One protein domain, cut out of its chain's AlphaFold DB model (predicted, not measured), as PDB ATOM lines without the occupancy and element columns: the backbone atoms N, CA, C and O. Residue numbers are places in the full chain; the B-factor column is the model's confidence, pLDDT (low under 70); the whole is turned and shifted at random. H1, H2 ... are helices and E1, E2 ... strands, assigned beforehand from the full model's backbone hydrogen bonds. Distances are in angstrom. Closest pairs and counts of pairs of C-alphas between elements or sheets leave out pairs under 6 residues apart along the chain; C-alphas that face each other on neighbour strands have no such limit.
ATOM      1  N   THR A   7     -38.386 -44.887 -46.201       96.00
ATOM      2  CA  THR A   7     -38.314 -43.643 -45.419       96.00
ATOM      3  C   THR A   7     -38.675 -42.417 -46.256       96.00
ATOM      4  O   THR A   7     -39.501 -41.617 -45.828       96.00
ATOM      5  N   VAL A   8     -38.126 -42.275 -47.466       95.38
ATOM      6  CA  VAL A   8     -38.423 -41.119 -48.333       95.38
ATOM      7  C   VAL A   8     -39.864 -41.132 -48.838       95.38
ATOM      8  O   VAL A   8     -40.428 -40.068 -49.058       95.38
ATOM      9  N   ALA A   9     -40.484 -42.300 -49.007       94.50
ATOM     10  CA  ALA A   9     -41.907 -42.381 -49.331       94.50
ATOM     11  C   ALA A   9     -42.802 -42.027 -48.126       94.50
ATOM     12  O   ALA A   9     -43.855 -41.414 -48.289       94.50
ATOM     13  N   TYR A  10     -42.378 -42.402 -46.919       94.69
ATOM     14  CA  TYR A  10     -43.155 -42.281 -45.687       94.69
ATOM     15  C   TYR A  10     -43.066 -40.902 -45.018       94.69
ATOM     16  O   TYR A  10     -44.093 -40.323 -44.661       94.69
ATOM     17  N   VAL A  11     -41.852 -40.370 -44.840       93.06
ATOM     18  CA  VAL A  11     -41.591 -39.133 -44.085       93.06
ATOM     19  C   VAL A  11     -42.332 -37.911 -44.642       93.06
ATOM     20  O   VAL A  11     -42.891 -37.170 -43.839       93.06
ATOM     21  N   PRO A  12     -42.419 -37.670 -45.968       92.25
ATOM     22  CA  PRO A  12     -43.094 -36.480 -46.479       92.25
ATOM     23  C   PRO A  12     -44.627 -36.592 -46.489       92.25
ATOM     24  O   PRO A  12     -45.288 -35.643 -46.916       92.25
ATOM     25  N   ARG A  13     -45.234 -37.708 -46.048       90.25
ATOM     26  CA  ARG A  13     -46.703 -37.878 -46.074       90.25
ATOM     27  C   ARG A  13     -47.457 -36.736 -45.368       90.25
ATOM     28  O   ARG A  13     -48.396 -36.223 -45.983       90.25
ATOM     29  N   PRO A  14     -47.074 -36.272 -44.155       90.38
ATOM     30  CA  PRO A  14     -47.756 -35.153 -43.503       90.38
ATOM     31  C   PRO A  14     -47.622 -33.848 -44.291       90.38
ATOM     32  O   PRO A  14     -48.594 -33.104 -44.414       90.38
ATOM     33  N   SER A  15     -46.451 -33.596 -44.885       91.25
ATOM     34  CA  SER A  15     -46.220 -32.444 -45.757       91.25
ATOM     35  C   SER A  15     -47.173 -32.480 -46.947       91.25
ATOM     36  O   SER A  15     -47.901 -31.520 -47.182       91.25
ATOM     37  N   VAL A  16     -47.255 -33.607 -47.661       92.62
ATOM     38  CA  VAL A  16     -48.166 -33.760 -48.807       92.62
ATOM     39  C   VAL A  16     -49.625 -33.555 -48.386       92.62
ATOM     40  O   VAL A  16     -50.341 -32.786 -49.030       92.62
ATOM     41  N   ALA A  17     -50.062 -34.165 -47.280       93.50
ATOM     42  CA  ALA A  17     -51.419 -33.998 -46.756       93.50
ATOM     43  C   ALA A  17     -51.732 -32.534 -46.391       93.50
ATOM     44  O   ALA A  17     -52.809 -32.022 -46.717       93.50
ATOM     45  N   ARG A  18     -50.776 -31.826 -45.778       92.25
ATOM     46  CA  ARG A  18     -50.874 -30.392 -45.470       92.25
ATOM     47  C   ARG A  18     -50.954 -29.556 -46.745       92.25
ATOM     48  O   ARG A  18     -51.847 -28.722 -46.857       92.25
ATOM     49  N   HIS A  19     -50.085 -29.807 -47.725       94.38
ATOM     50  CA  HIS A  19     -50.110 -29.113 -49.014       94.38
ATOM     51  C   HIS A  19     -51.463 -29.281 -49.722       94.38
ATOM     52  O   HIS A  19     -51.993 -28.307 -50.249       94.38
ATOM     53  N   LEU A  20     -52.047 -30.481 -49.713       94.19
ATOM     54  CA  LEU A  20     -53.382 -30.715 -50.271       94.19
ATOM     55  C   LEU A  20     -54.455 -29.935 -49.501       94.19
ATOM     56  O   LEU A  20     -55.239 -29.206 -50.105       94.19
ATOM     57  N   THR A  21     -54.451 -30.034 -48.173       95.69
ATOM     58  CA  THR A  21     -55.446 -29.390 -47.303       95.69
ATOM     59  C   THR A  21     -55.432 -27.867 -47.431       95.69
ATOM     60  O   THR A  21     -56.480 -27.245 -47.580       95.69
ATOM     61  N   GLU A  22     -54.254 -27.246 -47.401       95.81
ATOM     62  CA  GLU A  22     -54.122 -25.789 -47.487       95.81
ATOM     63  C   GLU A  22     -54.522 -25.262 -48.869       95.81
ATOM     64  O   GLU A  22     -55.175 -24.222 -48.973       95.81
ATOM     65  N   ARG A  23     -54.229 -26.016 -49.933       95.12
ATOM     66  CA  ARG A  23     -54.679 -25.670 -51.286       95.12
ATOM     67  C   ARG A  23     -56.190 -25.797 -51.448       95.12
ATOM     68  O   ARG A  23     -56.789 -24.951 -52.101       95.12
ATOM     69  N   LEU A  24     -56.819 -26.799 -50.831       96.62
ATOM     70  CA  LEU A  24     -58.283 -26.925 -50.810       96.62
ATOM     71  C   LEU A  24     -58.961 -25.762 -50.067       96.62
ATOM     72  O   LEU A  24     -60.081 -25.396 -50.407       96.62
ATOM     73  N   LYS A  25     -58.272 -25.131 -49.106       96.81
ATOM     74  CA  LYS A  25     -58.716 -23.897 -48.431       96.81
ATOM     75  C   LYS A  25     -58.448 -22.618 -49.240       96.81
ATOM     76  O   LYS A  25     -58.675 -21.523 -48.734       96.81
ATOM     77  N   GLY A  26     -57.946 -22.736 -50.469       96.31
ATOM     78  CA  GLY A  26     -57.683 -21.605 -51.356       96.31
ATOM     79  C   GLY A  26     -56.326 -20.928 -51.163       96.31
ATOM     80  O   GLY A  26     -56.095 -19.894 -51.785       96.31
ATOM     81  N   LYS A  27     -55.405 -21.483 -50.355       96.25
ATOM     82  CA  LYS A  27     -54.058 -20.906 -50.249       96.25
ATOM     83  C   LYS A  27     -53.253 -21.120 -51.539       96.25
ATOM     84  O   LYS A  27     -53.164 -22.260 -52.016       96.25
ATOM     85  N   PRO A  28     -52.620 -20.068 -52.091       94.12
ATOM     86  CA  PRO A  28     -51.683 -20.201 -53.199       94.12
ATOM     87  C   PRO A  28     -50.480 -21.075 -52.829       94.12
ATOM     88  O   PRO A  28     -49.975 -21.018 -51.711       94.12
ATOM     89  N   LEU A  29     -49.957 -21.846 -53.792       87.88
ATOM     90  CA  LEU A  29     -48.785 -22.709 -53.574       87.88
ATOM     91  C   LEU A  29     -47.559 -21.927 -53.074       87.88
ATOM     92  O   LEU A  29     -46.814 -22.442 -52.249       87.88
ATOM     93  N   ALA A  30     -47.378 -20.693 -53.553       89.62
ATOM     94  CA  ALA A  30     -46.261 -19.823 -53.179       89.62
ATOM     95  C   ALA A  30     -46.235 -19.459 -51.682       89.62
ATOM     96  O   ALA A  30     -45.187 -19.089 -51.165       89.62
ATOM     97  N   GLU A  31     -47.367 -19.582 -50.986       91.69
ATOM     98  CA  GLU A  31     -47.490 -19.295 -49.552       91.69
ATOM     99  C   GLU A  31     -47.322 -20.544 -48.678       91.69
ATOM    100  O   GLU A  31     -47.356 -20.452 -47.451       91.69
ATOM    101  N   ILE A  32     -47.158 -21.726 -49.281       89.38
ATOM    102  CA  ILE A  32     -46.971 -22.981 -48.555       89.38
ATOM    103  C   ILE A  32     -45.478 -23.333 -48.587       89.38
ATOM    104  O   ILE A  32     -44.973 -23.685 -49.656       89.38
ATOM    105  N   PRO A  33     -44.763 -23.274 -47.446       84.50
ATOM    106  CA  PRO A  33     -43.330 -23.533 -47.418       84.50
ATOM    107  C   PRO A  33     -42.996 -24.933 -47.948       84.50
ATOM    108  O   PRO A  33     -43.671 -25.896 -47.559       84.50
ATOM    109  N   PRO A  34     -41.973 -25.071 -48.811       82.94
ATOM    110  CA  PRO A  34     -41.489 -26.374 -49.226       82.94
ATOM    111  C   PRO A  34     -40.821 -27.071 -48.039       82.94
ATOM    112  O   PRO A  34     -39.977 -26.502 -47.351       82.94
ATOM    113  N   GLU A  35     -41.182 -28.330 -47.830       89.31
ATOM    114  CA  GLU A  35     -40.558 -29.201 -46.840       89.31
ATOM    115  C   GLU A  35     -39.812 -30.311 -47.579       89.31
ATOM    116  O   GLU A  35     -40.359 -30.956 -48.476       89.31
ATOM    117  N   LEU A  36     -38.543 -30.512 -47.229       92.12
ATOM    118  CA  LEU A  36     -37.726 -31.578 -47.798       92.12
ATOM    119  C   LEU A  36     -37.759 -32.784 -46.848       92.12
ATOM    120  O   LEU A  36     -37.677 -32.595 -45.632       92.12
ATOM    121  N   PRO A  37     -37.883 -34.017 -47.367       93.50
ATOM    122  CA  PRO A  37     -37.878 -35.210 -46.530       93.50
ATOM    123  C   PRO A  37     -36.493 -35.436 -45.921       93.50
ATOM    124  O   PRO A  37     -35.502 -34.875 -46.381       93.50
ATOM    125  N   THR A  38     -36.410 -36.336 -44.948       94.75
ATOM    126  CA  THR A  38     -35.152 -36.956 -44.514       94.75
ATOM    127  C   THR A  38     -35.109 -38.409 -44.978       94.75
ATOM    128  O   THR A  38     -36.119 -38.985 -45.390       94.75
ATOM    129  N   ASN A  39     -33.922 -39.011 -44.959       96.25
ATOM    130  CA  ASN A  39     -33.745 -40.419 -45.287       96.25
ATOM    131  C   ASN A  39     -32.919 -41.134 -44.221       96.25
ATOM    132  O   ASN A  39     -31.897 -40.614 -43.783       96.25
ATOM    133  N   ILE A  40     -33.302 -42.376 -43.941       97.62
ATOM    134  CA  ILE A  40     -32.430 -43.407 -43.391       97.62
ATOM    135  C   ILE A  40     -32.750 -44.734 -44.081       97.62
ATOM    136  O   ILE A  40     -33.920 -45.046 -44.315       97.62
ATOM    137  N   CYS A  41     -31.711 -45.485 -44.434       97.75
ATOM    138  CA  CYS A  41     -31.803 -46.843 -44.953       97.75
ATOM    139  C   CYS A  41     -30.884 -47.738 -44.126       97.75
ATOM    140  O   CYS A  41     -29.669 -47.530 -44.127       97.75
ATOM    141  N   TYR A  42     -31.461 -48.735 -43.463       98.38
ATOM    142  CA  TYR A  42     -30.712 -49.804 -42.810       98.38
ATOM    143  C   TYR A  42     -30.467 -50.954 -43.788       98.38
ATOM    144  O   TYR A  42     -31.262 -51.190 -44.698       98.38
ATOM    145  N   SER A  43     -29.361 -51.669 -43.617       98.44
ATOM    146  CA  SER A  43     -29.057 -52.895 -44.358       98.44
ATOM    147  C   SER A  43     -28.512 -53.935 -43.394       98.44
ATOM    148  O   SER A  43     -27.453 -53.732 -42.803       98.44
ATOM    149  N   PHE A  44     -29.242 -55.037 -43.236       98.44
ATOM    150  CA  PHE A  44     -28.733 -56.213 -42.544       98.44
ATOM    151  C   PHE A  44     -27.626 -56.843 -43.384       98.44
ATOM    152  O   PHE A  44     -27.780 -57.035 -44.591       98.44
ATOM    153  N   VAL A  45     -26.499 -57.117 -42.739       97.88
ATOM    154  CA  VAL A  45     -25.324 -57.746 -43.362       97.88
ATOM    155  C   VAL A  45     -25.246 -59.235 -43.027       97.88
ATOM    156  O   VAL A  45     -24.665 -60.001 -43.789       97.88
ATOM    157  N   ASP A  46     -25.883 -59.642 -41.930       97.88
ATOM    158  CA  ASP A  46     -26.227 -61.019 -41.579       97.88
ATOM    159  C   ASP A  46     -27.528 -61.032 -40.746       97.88
ATOM    160  O   ASP A  46     -28.329 -60.104 -40.847       97.88
ATOM    161  N   SER A  47     -27.784 -62.087 -39.968       97.44
ATOM    162  CA  SER A  47     -28.985 -62.208 -39.130       97.44
ATOM    163  C   SER A  47     -28.972 -61.364 -37.850       97.44
ATOM    164  O   SER A  47     -30.017 -61.241 -37.215       97.44
ATOM    165  N   GLU A  48     -27.825 -60.823 -37.442       97.81
ATOM    166  CA  GLU A  48     -27.649 -60.167 -36.141       97.81
ATOM    167  C   GLU A  48     -27.149 -58.727 -36.248       97.81
ATOM    168  O   GLU A  48     -27.373 -57.943 -35.330       97.81
ATOM    169  N   GLU A  49     -26.498 -58.358 -37.350       98.56
ATOM    170  CA  GLU A  49     -25.830 -57.075 -37.511       98.56
ATOM    171  C   GLU A  49     -26.363 -56.282 -38.705       98.56
ATOM    172  O   GLU A  49     -26.708 -56.824 -39.761       98.56
ATOM    173  N   ALA A  50     -26.353 -54.955 -38.567       98.81
ATOM    174  CA  ALA A  50     -26.700 -54.044 -39.649       98.81
ATOM    175  C   ALA A  50     -25.737 -52.855 -39.754       98.81
ATOM    176  O   ALA A  50     -24.962 -52.559 -38.842       98.81
ATOM    177  N   ILE A  51     -25.824 -52.174 -40.893       98.81
ATOM    178  CA  ILE A  51     -25.212 -50.875 -41.199       98.81
ATOM    179  C   ILE A  51     -26.307 -49.901 -41.646       98.81
ATOM    180  O   ILE A  51     -27.435 -50.322 -41.934       98.81
ATOM    181  N   TRP A  52     -26.000 -48.608 -41.744       98.62
ATOM    182  CA  TRP A  52     -26.974 -47.632 -42.237       98.62
ATOM    183  C   TRP A  52     -26.359 -46.462 -42.996       98.62
ATOM    184  O   TRP A  52     -25.206 -46.082 -42.806       98.62
ATOM    185  N   VAL A  53     -27.189 -45.850 -43.839       98.12
ATOM    186  CA  VAL A  53     -26.925 -44.563 -44.489       98.12
ATOM    187  C   VAL A  53     -28.108 -43.628 -44.270       98.12
ATOM    188  O   VAL A  53     -29.265 -44.014 -44.453       98.12
ATOM    189  N   ALA A  54     -27.823 -42.388 -43.894       97.75
ATOM    190  CA  ALA A  54     -28.804 -41.341 -43.669       97.75
ATOM    191  C   ALA A  54     -28.470 -40.097 -44.491       97.75
ATOM    192  O   ALA A  54     -27.323 -39.869 -44.876       97.75
ATOM    193  N   ALA A  55     -29.485 -39.292 -44.785       97.12
ATOM    194  CA  ALA A  55     -29.293 -38.013 -45.450       97.12
ATOM    195  C   ALA A  55     -30.346 -36.994 -45.020       97.12
ATOM    196  O   ALA A  55     -31.544 -37.293 -44.993       97.12
ATOM    197  N   ASN A  56     -29.875 -35.780 -44.749       95.69
ATOM    198  CA  ASN A  56     -30.693 -34.581 -44.630       95.69
ATOM    199  C   ASN A  56     -30.566 -33.750 -45.905       95.69
ATOM    200  O   ASN A  56     -29.589 -33.883 -46.646       95.69
ATOM    201  N   TYR A  57     -31.566 -32.914 -46.166       94.62
ATOM    202  CA  TYR A  57     -31.633 -32.144 -47.399       94.62
ATOM    203  C   TYR A  57     -31.990 -30.694 -47.116       94.62
ATOM    204  O   TYR A  57     -32.833 -30.400 -46.270       94.62
ATOM    205  N   SER A  58     -31.368 -29.794 -47.868       93.38
ATOM    206  CA  SER A  58     -31.649 -28.363 -47.833       93.38
ATOM    207  C   SER A  58     -31.786 -27.803 -49.245       93.38
ATOM    208  O   SER A  58     -31.245 -28.348 -50.209       93.38
ATOM    209  N   TRP A  59     -32.530 -26.708 -49.378       92.31
ATOM    210  CA  TRP A  59     -32.602 -25.945 -50.618       92.31
ATOM    211  C   TRP A  59     -31.475 -24.909 -50.651       92.31
ATOM    212  O   TRP A  59     -31.280 -24.168 -49.689       92.31
ATOM    213  N   ASP A  60     -30.719 -24.875 -51.745       92.81
ATOM    214  CA  ASP A  60     -29.745 -23.830 -52.046       92.81
ATOM    215  C   ASP A  60     -30.360 -22.852 -53.049       92.81
ATOM    216  O   ASP A  60     -30.507 -23.183 -54.226       92.81
ATOM    217  N   GLU A  61     -30.703 -21.651 -52.582       92.00
ATOM    218  CA  GLU A  61     -31.329 -20.615 -53.408       92.00
ATOM    219  C   GLU A  61     -30.384 -20.076 -54.491       92.00
ATOM    220  O   GLU A  61     -30.799 -19.864 -55.630       92.00
ATOM    221  N   ALA A  62     -29.096 -19.900 -54.177       95.19
ATOM    222  CA  ALA A  62     -28.122 -19.339 -55.112       95.19
ATOM    223  C   ALA A  62     -27.861 -20.292 -56.283       95.19
ATOM    224  O   ALA A  62     -27.775 -19.868 -57.436       95.19
ATOM    225  N   ALA A  63     -27.769 -21.588 -55.987       94.25
ATOM    226  CA  ALA A  63     -27.553 -22.619 -56.991       94.25
ATOM    227  C   ALA A  63     -28.856 -23.255 -57.516       94.25
ATOM    228  O   ALA A  63     -28.789 -24.136 -58.373       94.25
ATOM    229  N   LYS A  64     -30.023 -22.829 -57.011       92.56
ATOM    230  CA  LYS A  64     -31.359 -23.360 -57.337       92.56
ATOM    231  C   LYS A  64     -31.416 -24.891 -57.339       92.56
ATOM    232  O   LYS A  64     -31.945 -25.507 -58.266       92.56
ATOM    233  N   GLN A  65     -30.838 -25.515 -56.316       93.62
ATOM    234  CA  GLN A  65     -30.710 -26.970 -56.239       93.62
ATOM    235  C   GLN A  65     -30.878 -27.504 -54.819       93.62
ATOM    236  O   GLN A  65     -30.684 -26.802 -53.830       93.62
ATOM    237  N   ILE A  66     -31.176 -28.798 -54.722       93.50
ATOM    238  CA  ILE A  66     -31.235 -29.511 -53.446       93.50
ATOM    239  C   ILE A  66     -29.827 -29.975 -53.069       93.50
ATOM    240  O   ILE A  66     -29.215 -30.771 -53.785       93.50
ATOM    241  N   LYS A  67     -29.346 -29.539 -51.907       94.44
ATOM    242  CA  LYS A  67     -28.138 -30.060 -51.266       94.44
ATOM    243  C   LYS A  67     -28.495 -31.230 -50.363       94.44
ATOM    244  O   LYS A  67     -29.532 -31.220 -49.708       94.44
ATOM    245  N   ALA A  68     -27.639 -32.245 -50.360       94.81
ATOM    246  CA  ALA A  68     -27.758 -33.401 -49.484       94.81
ATOM    247  C   ALA A  68     -26.548 -33.450 -48.552       94.81
ATOM    248  O   ALA A  68     -25.411 -33.316 -49.005       94.81
ATOM    249  N   GLN A  69     -26.802 -33.659 -47.268       96.06
ATOM    250  CA  GLN A  69     -25.794 -33.915 -46.251       96.06
ATOM    251  C   GLN A  69     -25.990 -35.348 -45.772       96.06
ATOM    252  O   GLN A  69     -26.928 -35.636 -45.025       96.06
ATOM    253  N   SER A  70     -25.132 -36.243 -46.257       96.25
ATOM    254  CA  SER A  70     -25.215 -37.672 -45.969       96.25
ATOM    255  C   SER A  70     -24.248 -38.077 -44.865       96.25
ATOM    256  O   SER A  70     -23.123 -37.586 -44.799       96.25
ATOM    257  N   SER A  71     -24.676 -39.025 -44.044       97.56
ATOM    258  CA  SER A  71     -23.843 -39.745 -43.088       97.56
ATOM    259  C   SER A  71     -24.066 -41.242 -43.262       97.56
ATOM    260  O   SER A  71     -25.113 -41.678 -43.739       97.56
ATOM    261  N   ALA A  72     -23.069 -42.037 -42.904       97.81
ATOM    262  CA  ALA A  72     -23.186 -43.483 -42.899       97.81
ATOM    263  C   ALA A  72     -22.431 -44.043 -41.703       97.81
ATOM    264  O   ALA A  72     -21.374 -43.523 -41.337       97.81
ATOM    265  N   ASP A  73     -22.963 -45.121 -41.151       98.06
ATOM    266  CA  ASP A  73     -22.226 -46.008 -40.274       98.06
ATOM    267  C   ASP A  73     -22.027 -47.332 -41.001       98.06
ATOM    268  O   ASP A  73     -22.976 -48.078 -41.249       98.06
ATOM    269  N   ASN A  74     -20.775 -47.590 -41.368       97.25
ATOM    270  CA  ASN A  74     -20.366 -48.823 -42.031       97.25
ATOM    271  C   ASN A  74     -19.903 -49.890 -41.024       97.25
ATOM    272  O   ASN A  74     -19.458 -50.960 -41.440       97.25
ATOM    273  N   GLN A  75     -19.961 -49.612 -39.717       98.06
ATOM    274  CA  GLN A  75     -19.648 -50.598 -38.695       98.06
ATOM    275  C   GLN A  75     -20.835 -51.541 -38.519       98.06
ATOM    276  O   GLN A  75     -21.950 -51.142 -38.181       98.06
ATOM    277  N   ARG A  76     -20.574 -52.825 -38.761       98.00
ATOM    278  CA  ARG A  76     -21.531 -53.897 -38.505       98.00
ATOM    279  C   ARG A  76     -21.767 -53.956 -37.000       98.00
ATOM    280  O   ARG A  76     -20.803 -54.037 -36.239       98.00
ATOM    281  N   SER A  77     -23.018 -53.847 -36.570       98.56
ATOM    282  CA  SER A  77     -23.335 -53.983 -35.151       98.56
ATOM    283  C   SER A  77     -24.748 -54.489 -34.906       98.56
ATOM    284  O   SER A  77     -25.681 -54.198 -35.662       98.56
ATOM    285  N   LYS A  78     -24.912 -55.194 -33.783       98.56
ATOM    286  CA  LYS A  78     -26.219 -55.597 -33.256       98.56
ATOM    287  C   LYS A  78     -27.104 -54.405 -32.887       98.56
ATOM    288  O   LYS A  78     -28.303 -54.430 -33.133       98.56
ATOM    289  N   ALA A  79     -26.518 -53.327 -32.365       98.50
ATOM    290  CA  ALA A  79     -27.262 -52.110 -32.040       98.50
ATOM    291  C   ALA A  79     -27.914 -51.487 -33.288       98.50
ATOM    292  O   ALA A  79     -29.072 -51.072 -33.252       98.50
ATOM    293  N   ASN A  80     -27.204 -51.482 -34.422       98.50
ATOM    294  CA  ASN A  80     -27.767 -51.034 -35.694       98.50
ATOM    295  C   ASN A  80     -28.902 -51.955 -36.174       98.50
ATOM    296  O   ASN A  80     -29.878 -51.461 -36.735       98.50
ATOM    297  N   ALA A  81     -28.808 -53.270 -35.947       98.62
ATOM    298  CA  ALA A  81     -29.875 -54.216 -36.279       98.62
ATOM    299  C   ALA A  81     -31.136 -53.988 -35.431       98.62
ATOM    300  O   ALA A  81     -32.245 -53.938 -35.964       98.62
ATOM    301  N   GLU A  82     -30.979 -53.773 -34.125       98.62
ATOM    302  CA  GLU A  82     -32.087 -53.433 -33.225       98.62
ATOM    303  C   GLU A  82     -32.760 -52.117 -33.645       98.62
ATOM    304  O   GLU A  82     -33.988 -52.049 -33.746       98.62
ATOM    305  N   ALA A  83     -31.966 -51.095 -33.984       98.38
ATOM    306  CA  ALA A  83     -32.475 -49.833 -34.513       98.38
ATOM    307  C   ALA A  83     -33.223 -50.020 -35.845       98.38
ATOM    308  O   ALA A  83     -34.274 -49.411 -36.047       98.38
ATOM    309  N   ALA A  84     -32.730 -50.888 -36.733       98.31
ATOM    310  CA  ALA A  84     -33.374 -51.196 -38.007       98.31
ATOM    311  C   ALA A  84     -34.757 -51.835 -37.822       98.31
ATOM    312  O   ALA A  84     -35.716 -51.429 -38.480       98.31
ATOM    313  N   ILE A  85     -34.890 -52.800 -36.906       98.25
ATOM    314  CA  ILE A  85     -36.187 -53.413 -36.589       98.25
ATOM    315  C   ILE A  85     -37.119 -52.398 -35.925       98.25
ATOM    316  O   ILE A  85     -38.284 -52.305 -36.309       98.25
ATOM    317  N   GLY A  86     -36.611 -51.593 -34.988       97.94
ATOM    318  CA  GLY A  86     -37.387 -50.523 -34.359       97.94
ATOM    319  C   GLY A  86     -37.922 -49.511 -35.376       97.94
ATOM    320  O   GLY A  86     -39.102 -49.165 -35.342       97.94
ATOM    321  N   TRP A  87     -37.085 -49.095 -36.329       97.56
ATOM    322  CA  TRP A  87     -37.488 -48.250 -37.454       97.56
ATOM    323  C   TRP A  87     -38.585 -48.911 -38.297       97.56
ATOM    324  O   TRP A  87     -39.605 -48.275 -38.567       97.56
ATOM    325  N   ALA A  88     -38.413 -50.179 -38.680       96.56
ATOM    326  CA  ALA A  88     -39.369 -50.889 -39.525       96.56
ATOM    327  C   ALA A  88     -40.736 -51.046 -38.841       96.56
ATOM    328  O   ALA A  88     -41.762 -50.728 -39.443       96.56
ATOM    329  N   LEU A  89     -40.750 -51.481 -37.577       96.88
ATOM    330  CA  LEU A  89     -41.973 -51.636 -36.785       96.88
ATOM    331  C   LEU A  89     -42.649 -50.290 -36.520       96.88
ATOM    332  O   LEU A  89     -43.861 -50.182 -36.661       96.88
ATOM    333  N   GLY A  90     -41.879 -49.253 -36.174       95.62
ATOM    334  CA  GLY A  90     -42.419 -47.913 -35.948       95.62
ATOM    335  C   GLY A  90     -43.092 -47.346 -37.197       95.62
ATOM    336  O   GLY A  90     -44.211 -46.842 -37.122       95.62
ATOM    337  N   LEU A  91     -42.443 -47.494 -38.355       94.56
ATOM    338  CA  LEU A  91     -42.991 -47.065 -39.637       94.56
ATOM    339  C   LEU A  91     -44.261 -47.857 -39.978       94.56
ATOM    340  O   LEU A  91     -45.278 -47.263 -40.326       94.56
ATOM    341  N   TRP A  92     -44.233 -49.185 -39.844       94.62
ATOM    342  CA  TRP A  92     -45.395 -50.030 -40.121       94.62
ATOM    343  C   TRP A  92     -46.589 -49.684 -39.226       94.62
ATOM    344  O   TRP A  92     -47.696 -49.489 -39.729       94.62
ATOM    345  N   ASN A  93     -46.343 -49.533 -37.923       96.25
ATOM    346  CA  ASN A  93     -47.372 -49.219 -36.941       96.25
ATOM    347  C   ASN A  93     -48.018 -47.851 -37.187       96.25
ATOM    348  O   ASN A  93     -49.229 -47.712 -37.040       96.25
ATOM    349  N   ASP A  94     -47.241 -46.842 -37.588       94.62
ATOM    350  CA  ASP A  94     -47.797 -45.530 -37.932       94.62
ATOM    351  C   ASP A  94     -48.620 -45.570 -39.228       94.62
ATOM    352  O   ASP A  94     -49.667 -44.931 -39.333       94.62
ATOM    353  N   MET A  95     -48.180 -46.340 -40.230       93.62
ATOM    354  CA  MET A  95     -48.905 -46.434 -41.500       93.62
ATOM    355  C   MET A  95     -50.209 -47.220 -41.395       93.62
ATOM    356  O   MET A  95     -51.184 -46.852 -42.051       93.62
ATOM    357  N   PHE A  96     -50.210 -48.316 -40.637       93.81
ATOM    358  CA  PHE A  96     -51.262 -49.332 -40.714       93.81
ATOM    359  C   PHE A  96     -51.935 -49.644 -39.375       93.81
ATOM    360  O   PHE A  96     -52.870 -50.442 -39.344       93.81
ATOM    361  N   GLY A  97     -51.518 -48.992 -38.289       91.00
ATOM    362  CA  GLY A  97     -51.944 -49.326 -36.935       91.00
ATOM    363  C   GLY A  97     -51.064 -50.408 -36.298       91.00
ATOM    364  O   GLY A  97     -50.215 -50.993 -36.971       91.00
TER     365      GLY A  97
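What this domain is: This is residues 7 to 97 of the 99 residues of the protein "Sulfide dehydrogenase" of Thermus islandicus (UniProt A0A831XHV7). A long, narrow sheet of three strands, E1, E2 and E3, is folded as two hairpins in a row, and helix H3 turns back from the end of E3 to pack slantwise over E1 and E2 with its first part. Small H1 sits by the start of E1, while H2 reaches away from the sheet and residues 25 to 38 lead back to it; the turn at residues 60 to 65 sticks out. The printed part has 91 residues, with three named helices and three named strands in the order H1 H2 E1 E2 E3 H3; the sheet order is E1 - E2 - E3, all antiparallel, and the class is mixed, helices and strands. The whole is loose, with a radius of gyration of the C-alphas of 16.9 A, and flat, spanning 51 by 39 by 12 A.

How they stand to each other: H1, residues 7 to 10, only grazes the sheet; its closest C-alpha pair with E1, residues 39 to 44, is Thr 7 and Asn 39, 5.6 A apart. H1 and H2, residues 13 to 24, meet only through their link. H2 is not on the sheet. E1 and E2, residues 50 to 60, form an antiparallel hairpin, with N 41 and O 53 within hydrogen-bond range at 2.9 A. E2 and E3, residues 65 to 77, form the next hairpin, with N 54 and O 71 at 2.8 A and N 67 and O 58 at 2.8 A. E1, E2 and E3 make a meander, each strand the antiparallel neighbour of the one before. The sheet is twisted, its C-alphas lying up to 4.5 A off the best plane. H3, residues 78 to 96, is on one face of it, giving two layers, at a height over the sheet of 8.3 A. It lies over E1 and only just over E2, on which 3 of its C-alphas fall, and runs slantwise to the strands, at 56 degrees to E1 on the local plane. The closest C-alphas of H3 and E1 are those of Tyr 42 and Ala 84, 5.7 A apart; those of H3 and E2 are Ala 50 and Ala 81, 4.6 A apart. H3 and H1 are close but not clearly touching, with the C-alphas of Tyr 10 and Leu 91 closest at 7.7 A. H2 and H3 are apart. Every O i to N i+4 pair is within hydrogen-bond range in H2 and H3; H1 is too short for such a pair.

Where its parts are: H1 begins at C-alpha 7, (-38.314, -43.643, -45.419), and measures 5.0 A. H2 measures 16.6 A, E1 16.8 A, E2 32.8 A and E3 35.1 A. H3 measures 26.9 A and ends at C-alpha 96, (-51.262, -49.332, -40.714).

The domain as a whole: The C-alphas of Gly 26 and Asp 46 are the two farthest apart, at 51.4 A. The printed part has no cut. The link from H2 to E1, 14 residues, is long; the other links are tight. The mean pLDDT of the printed part is 95.2, and no printed residue is under 70.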